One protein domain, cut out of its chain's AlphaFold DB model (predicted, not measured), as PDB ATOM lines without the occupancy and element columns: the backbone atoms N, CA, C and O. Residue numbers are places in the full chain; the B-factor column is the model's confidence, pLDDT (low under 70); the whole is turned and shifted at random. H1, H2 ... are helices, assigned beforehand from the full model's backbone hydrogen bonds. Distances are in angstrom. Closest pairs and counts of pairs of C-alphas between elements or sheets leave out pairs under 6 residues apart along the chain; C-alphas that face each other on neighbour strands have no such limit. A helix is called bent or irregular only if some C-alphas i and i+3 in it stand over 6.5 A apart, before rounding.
ATOM      1  N   GLU A 108     -27.718 -41.484 -34.435       85.12
ATOM      2  CA  GLU A 108     -27.578 -40.064 -34.765       85.12
ATOM      3  C   GLU A 108     -28.637 -39.616 -35.772       85.12
ATOM      4  O   GLU A 108     -29.127 -38.485 -35.716       85.12
ATOM      5  N   ARG A 109     -29.005 -40.490 -36.715       82.62
ATOM      6  CA  ARG A 109     -30.071 -40.198 -37.677       82.62
ATOM      7  C   ARG A 109     -31.443 -40.189 -37.012       82.62
ATOM      8  O   ARG A 109     -32.246 -39.321 -37.344       82.62
ATOM      9  N   ARG A 110     -31.699 -41.125 -36.095       82.38
ATOM     10  CA  ARG A 110     -32.932 -41.202 -35.303       82.38
ATOM     11  C   ARG A 110     -33.085 -39.956 -34.440       82.38
ATOM     12  O   ARG A 110     -34.077 -39.256 -34.589       82.38
ATOM     13  N   LEU A 111     -32.060 -39.624 -33.660       85.50
ATOM     14  CA  LEU A 111     -32.040 -38.433 -32.818       85.50
ATOM     15  C   LEU A 111     -32.282 -37.164 -33.644       85.50
ATOM     16  O   LEU A 111     -33.127 -36.352 -33.290       85.50
ATOM     17  N   ARG A 112     -31.622 -37.026 -34.800       86.56
ATOM     18  CA  ARG A 112     -31.829 -35.874 -35.692       86.56
ATOM     19  C   ARG A 112     -33.259 -35.784 -36.226       86.56
ATOM     20  O   ARG A 112     -33.776 -34.681 -36.376       86.56
ATOM     21  N   LEU A 113     -33.887 -36.912 -36.558       84.88
ATOM     22  CA  LEU A 113     -35.288 -36.941 -36.990       84.88
ATOM     23  C   LEU A 113     -36.233 -36.574 -35.843       84.88
ATOM     24  O   LEU A 113     -37.184 -35.822 -36.062       84.88
ATOM     25  N   ASP A 114     -35.951 -37.057 -34.636       84.69
ATOM     26  CA  ASP A 114     -36.724 -36.738 -33.439       84.69
ATOM     27  C   ASP A 114     -36.612 -35.234 -33.116       84.69
ATOM     28  O   ASP A 114     -37.629 -34.559 -32.948       84.69
ATOM     29  N   GLU A 115     -35.406 -34.659 -33.172       88.69
ATOM     30  CA  GLU A 115     -35.155 -33.217 -33.021       88.69
ATOM     31  C   GLU A 115     -35.858 -32.380 -34.103       88.69
ATOM     32  O   GLU A 115     -36.483 -31.359 -33.802       88.69
ATOM     33  N   GLN A 116     -35.792 -32.802 -35.371       88.56
ATOM     34  CA  GLN A 116     -36.492 -32.130 -36.473       88.56
ATOM     35  C   GLN A 116     -38.009 -32.160 -36.279       88.56
ATOM     36  O   GLN A 116     -38.683 -31.153 -36.509       88.56
ATOM     37  N   THR A 117     -38.546 -33.292 -35.826       86.81
ATOM     38  CA  THR A 117     -39.976 -33.461 -35.553       86.81
ATOM     39  C   THR A 117     -40.412 -32.580 -34.387       86.81
ATOM     40  O   THR A 117     -41.408 -31.863 -34.504       86.81
ATOM     41  N   ALA A 118     -39.633 -32.544 -33.302       86.00
ATOM     42  CA  ALA A 118     -39.871 -31.654 -32.170       86.00
ATOM     43  C   ALA A 118     -39.836 -30.173 -32.597       86.00
ATOM     44  O   ALA A 118     -40.743 -29.404 -32.268       86.00
ATOM     45  N   GLY A 119     -38.846 -29.772 -33.401       87.94
ATOM     46  CA  GLY A 119     -38.750 -28.413 -33.940       87.94
ATOM     47  C   GLY A 119     -39.931 -28.037 -34.844       87.94
ATOM     48  O   GLY A 119     -40.467 -26.924 -34.754       87.94
ATOM     49  N   MET A 120     -40.384 -28.973 -35.681       89.94
ATOM     50  CA  MET A 120     -41.566 -28.796 -36.527       89.94
ATOM     51  C   MET A 120     -42.828 -28.628 -35.679       89.94
ATOM     52  O   MET A 120     -43.602 -27.703 -35.925       89.94
ATOM     53  N   PHE A 121     -43.002 -29.450 -34.644       88.94
ATOM     54  CA  PHE A 121     -44.124 -29.347 -33.713       88.94
ATOM     55  C   PHE A 121     -44.161 -27.986 -33.004       88.94
ATOM     56  O   PHE A 121     -45.192 -27.312 -33.027       88.94
ATOM     57  N   VAL A 122     -43.027 -27.519 -32.464       87.88
ATOM     58  CA  VAL A 122     -42.919 -26.186 -31.837       87.88
ATOM     59  C   VAL A 122     -43.287 -25.074 -32.822       87.88
ATOM     60  O   VAL A 122     -44.003 -24.134 -32.470       87.88
ATOM     61  N   THR A 123     -42.823 -25.181 -34.068       90.88
ATOM     62  CA  THR A 123     -43.123 -24.199 -35.118       90.88
ATOM     63  C   THR A 123     -44.612 -24.178 -35.458       90.88
ATOM     64  O   THR A 123     -45.210 -23.103 -35.526       90.88
ATOM     65  N   VAL A 124     -45.234 -25.348 -35.620       93.31
ATOM     66  CA  VAL A 124     -46.677 -25.469 -35.865       93.31
ATOM     67  C   VAL A 124     -47.467 -24.879 -34.700       93.31
ATOM     68  O   VAL A 124     -48.331 -24.039 -34.933       93.31
ATOM     69  N   MET A 125     -47.129 -25.230 -33.459       89.94
ATOM     70  CA  MET A 125     -47.801 -24.705 -32.269       89.94
ATOM     71  C   MET A 125     -47.711 -23.181 -32.168       89.94
ATOM     72  O   MET A 125     -48.724 -22.523 -31.931       89.94
ATOM     73  N   ARG A 126     -46.531 -22.595 -32.413       88.06
ATOM     74  CA  ARG A 126     -46.367 -21.131 -32.460       88.06
ATOM     75  C   ARG A 126     -47.239 -20.496 -33.537       88.06
ATOM     76  O   ARG A 126     -47.904 -19.501 -33.269       88.06
ATOM     77  N   ASN A 127     -47.260 -21.078 -34.734       92.69
ATOM     78  CA  ASN A 127     -48.059 -20.569 -35.845       92.69
ATOM     79  C   ASN A 127     -49.563 -20.676 -35.577       92.69
ATOM     80  O   ASN A 127     -50.307 -19.783 -35.968       92.69
ATOM     81  N   VAL A 128     -50.009 -21.747 -34.914       93.12
ATOM     82  CA  VAL A 128     -51.400 -21.904 -34.475       93.12
ATOM     83  C   VAL A 128     -51.744 -20.809 -33.473       93.12
ATOM     84  O   VAL A 128     -52.653 -20.033 -33.735       93.12
ATOM     85  N   LEU A 129     -50.982 -20.678 -32.384       91.88
ATOM     86  CA  LEU A 129     -51.247 -19.683 -31.339       91.88
ATOM     87  C   LEU A 129     -51.205 -18.243 -31.869       91.88
ATOM     88  O   LEU A 129     -52.024 -17.434 -31.462       91.88
ATOM     89  N   ALA A 130     -50.315 -17.938 -32.817       88.88
ATOM     90  CA  ALA A 130     -50.240 -16.621 -33.455       88.88
ATOM     91  C   ALA A 130     -51.419 -16.315 -34.397       88.88
ATOM     92  O   ALA A 130     -51.681 -15.152 -34.691       88.88
ATOM     93  N   ARG A 131     -52.096 -17.346 -34.921       93.88
ATOM     94  CA  ARG A 131     -53.289 -17.205 -35.776       93.88
ATOM     95  C   ARG A 131     -54.590 -17.274 -34.989       93.88
ATOM     96  O   ARG A 131     -55.640 -16.947 -35.537       93.88
ATOM     97  N   LEU A 132     -54.530 -17.730 -33.743       92.19
ATOM     98  CA  LEU A 132     -55.638 -17.627 -32.816       92.19
ATOM     99  C   LEU A 132     -55.705 -16.188 -32.311       92.19
ATOM    100  O   LEU A 132     -54.688 -15.591 -31.965       92.19
ATOM    101  N   ASP A 133     -56.909 -15.634 -32.275       91.00
ATOM    102  CA  ASP A 133     -57.164 -14.276 -31.793       91.00
ATOM    103  C   ASP A 133     -57.149 -14.257 -30.254       91.00
ATOM    104  O   ASP A 133     -58.177 -14.139 -29.584       91.00
ATOM    105  N   LEU A 134     -55.972 -14.517 -29.681       92.88
ATOM    106  CA  LEU A 134     -55.775 -14.604 -28.239       92.88
ATOM    107  C   LEU A 134     -55.848 -13.210 -27.616       92.88
ATOM    108  O   LEU A 134     -55.189 -12.265 -28.052       92.88
ATOM    109  N   THR A 135     -56.601 -13.094 -26.525       95.19
ATOM    110  CA  THR A 135     -56.589 -11.871 -25.715       95.19
ATOM    111  C   THR A 135     -55.197 -11.641 -25.108       95.19
ATOM    112  O   THR A 135     -54.461 -12.605 -24.873       95.19
ATOM    113  N   PRO A 136     -54.829 -10.394 -24.748       92.69
ATOM    114  CA  PRO A 136     -53.538 -10.116 -24.111       92.69
ATOM    115  C   PRO A 136     -53.276 -10.958 -22.852       92.69
ATOM    116  O   PRO A 136     -52.149 -11.392 -22.617       92.69
ATOM    117  N   ALA A 137     -54.325 -11.243 -22.072       93.44
ATOM    118  CA  ALA A 137     -54.239 -12.099 -20.892       93.44
ATOM    119  C   ALA A 137     -53.942 -13.565 -21.254       93.44
ATOM    120  O   ALA A 137     -53.120 -14.197 -20.600       93.44
ATOM    121  N   GLN A 138     -54.556 -14.102 -22.314       93.06
ATOM    122  CA  GLN A 138     -54.291 -15.466 -22.793       93.06
ATOM    123  C   GLN A 138     -52.895 -15.594 -23.408       93.06
ATOM    124  O   GLN A 138     -52.202 -16.575 -23.148       93.06
ATOM    125  N   GLN A 139     -52.448 -14.590 -24.166       92.56
ATOM    126  CA  GLN A 139     -51.107 -14.573 -24.754       92.56
ATOM    127  C   GLN A 139     -50.014 -14.602 -23.675       92.56
ATOM    128  O   GLN A 139     -49.011 -15.296 -23.835       92.56
ATOM    129  N   ALA A 140     -50.218 -13.894 -22.556       91.94
ATOM    130  CA  ALA A 140     -49.291 -13.903 -21.425       91.94
ATOM    131  C   ALA A 140     -49.158 -15.293 -20.772       91.94
ATOM    132  O   ALA A 140     -48.084 -15.635 -20.282       91.94
ATOM    133  N   LEU A 141     -50.218 -16.109 -20.812       93.25
ATOM    134  CA  LEU A 141     -50.222 -17.468 -20.259       93.25
ATOM    135  C   LEU A 141     -49.491 -18.485 -21.147       93.25
ATOM    136  O   LEU A 141     -49.062 -19.521 -20.650       93.25
ATOM    137  N   VAL A 142     -49.301 -18.214 -22.443       90.88
ATOM    138  CA  VAL A 142     -48.646 -19.160 -23.370       90.88
ATOM    139  C   VAL A 142     -47.235 -19.529 -22.901       90.88
ATOM    140  O   VAL A 142     -46.845 -20.693 -22.975       90.88
ATOM    141  N   GLY A 143     -46.476 -18.552 -22.394       87.94
ATOM    142  CA  GLY A 143     -45.100 -18.750 -21.931       87.94
ATOM    143  C   GLY A 143     -44.969 -19.589 -20.656       87.94
ATOM    144  O   GLY A 143     -43.865 -20.037 -20.356       87.94
ATOM    145  N   THR A 144     -46.062 -19.818 -19.926       92.31
ATOM    146  CA  THR A 144     -46.084 -20.632 -18.701       92.31
ATOM    147  C   THR A 144     -46.808 -21.956 -18.923       92.31
ATOM    148  O   THR A 144     -46.240 -23.009 -18.654       92.31
ATOM    149  N   VAL A 145     -48.008 -21.916 -19.513       92.06
ATOM    150  CA  VAL A 145     -48.861 -23.096 -19.715       92.06
ATOM    151  C   VAL A 145     -48.213 -24.100 -20.663       92.06
ATOM    152  O   VAL A 145     -48.159 -25.281 -20.348       92.06
ATOM    153  N   VAL A 146     -47.670 -23.660 -21.805       88.38
ATOM    154  CA  VAL A 146     -47.092 -24.601 -22.781       88.38
ATOM    155  C   VAL A 146     -45.887 -25.361 -22.196       88.38
ATOM    156  O   VAL A 146     -45.855 -26.583 -22.323       88.38
ATOM    157  N   PRO A 147     -44.915 -24.712 -21.522       87.62
ATOM    158  CA  PRO A 147     -43.851 -25.440 -20.830       87.62
ATOM    159  C   PRO A 147     -44.321 -26.329 -19.672       87.62
ATOM    160  O   PRO A 147     -43.694 -27.360 -19.434       87.62
ATOM    161  N   ASP A 148     -45.367 -25.938 -18.935       92.19
ATOM    162  CA  ASP A 148     -45.925 -26.750 -17.845       92.19
ATOM    163  C   ASP A 148     -46.544 -28.049 -18.379       92.19
ATOM    164  O   ASP A 148     -46.235 -29.124 -17.868       92.19
ATOM    165  N   GLU A 149     -47.327 -27.964 -19.457       90.38
ATOM    166  CA  GLU A 149     -47.917 -29.134 -20.120       90.38
ATOM    167  C   GLU A 149     -46.847 -30.043 -20.741       90.38
ATOM    168  O   GLU A 149     -46.929 -31.261 -20.624       90.38
ATOM    169  N   LEU A 150     -45.797 -29.479 -21.353       84.44
ATOM    170  CA  LEU A 150     -44.684 -30.281 -21.879       84.44
ATOM    171  C   LEU A 150     -43.947 -31.038 -20.765       84.44
ATOM    172  O   LEU A 150     -43.674 -32.223 -20.922       84.44
ATOM    173  N   ARG A 151     -43.684 -30.392 -19.622       85.88
ATOM    174  CA  ARG A 151     -43.072 -31.053 -18.456       85.88
ATOM    175  C   ARG A 151     -43.964 -32.134 -17.847       85.88
ATOM    176  O   ARG A 151     -43.445 -33.088 -17.283       85.88
ATOM    177  N   ALA A 152     -45.286 -31.994 -17.942       90.62
ATOM    178  CA  ALA A 152     -46.223 -33.017 -17.481       90.62
ATOM    179  C   ALA A 152     -46.220 -34.282 -18.363       90.62
ATOM    180  O   ALA A 152     -46.700 -35.325 -17.918       90.62
ATOM    181  N   LEU A 153     -45.693 -34.194 -19.591       83.44
ATOM    182  CA  LEU A 153     -45.603 -35.303 -20.546       83.44
ATOM    183  C   LEU A 153     -44.265 -36.059 -20.512       83.44
ATOM    184  O   LEU A 153     -44.201 -37.138 -21.099       83.44
ATOM    185  N   ASP A 154     -43.220 -35.530 -19.869       59.16
ATOM    186  CA  ASP A 154     -41.931 -36.228 -19.756       59.16
ATOM    187  C   ASP A 154     -42.097 -37.540 -18.947       59.16
ATOM    188  O   ASP A 154     -42.401 -37.512 -17.750       59.16
ATOM    189  N   VAL A 155     -41.903 -38.686 -19.627       52.41
ATOM    190  CA  VAL A 155     -41.769 -40.061 -19.087       52.41
ATOM    191  C   VAL A 155     -40.299 -40.456 -19.061       52.41
ATOM    192  O   VAL A 155     -39.630 -40.251 -20.099       52.41
TER     193      VAL A 155
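AT A GLANCE: This is residues 108 to 155 of the 155 residues of an uncharacterized protein of Pseudarthrobacter phenanthrenivorans (UniProt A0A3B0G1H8). Two helices make an open, flat V: the long H1 runs out to a tight turn, and H2 folds back from that turn beside the last part of H1 without closing on it. The two arms come near each other without touching and are joined by the turn, residues 132 to 135, and the free ends of both stick out, residues 108 to 124 at the start and residues 147 to 155 at the end. The printed part has 48 residues with two named helices, H1 then H2, and no named strand; the class is all helix. It is loose, with a radius of gyration of the C-alphas of 13.3 A, and spans 41 by 23 by 10 A.

IN THESE COORDINATES: H1 holds residues 108 to 131, from C-alpha 108 at (-27.578, -40.064, -34.765) to C-alpha 131 at (-53.289, -17.205, -35.776), 34.4 A. Residues 132 to 135 form the link. H2 holds residues 136 to 153 and is 26.6 A long, ending with C-alpha 153 at (-45.603, -35.303, -20.546).

HOW THE PARTS SIT: H1 and H2 are near each other, with 5 pairs of C-alphas within 10 A and the closest pair at 8.3 A. H2 has a kink of 39 degrees near residue 144. It is neither bent nor irregular, but only just: C-alphas 140 and 143 are 6.4 A apart. In H1 every O i to N i+4 pair is within hydrogen-bond range; in H2 11 of 14 are.

THE WHOLE: The C-alphas of Glu 108 and Thr 135 are the two farthest apart, at 41.5 A. The printed part has no cut and ends at Val 155, the chain's last residue. The link from H1 to H2 is tight. The mean pLDDT of the printed part is 88.0, and residues 154 to 155 are under 70.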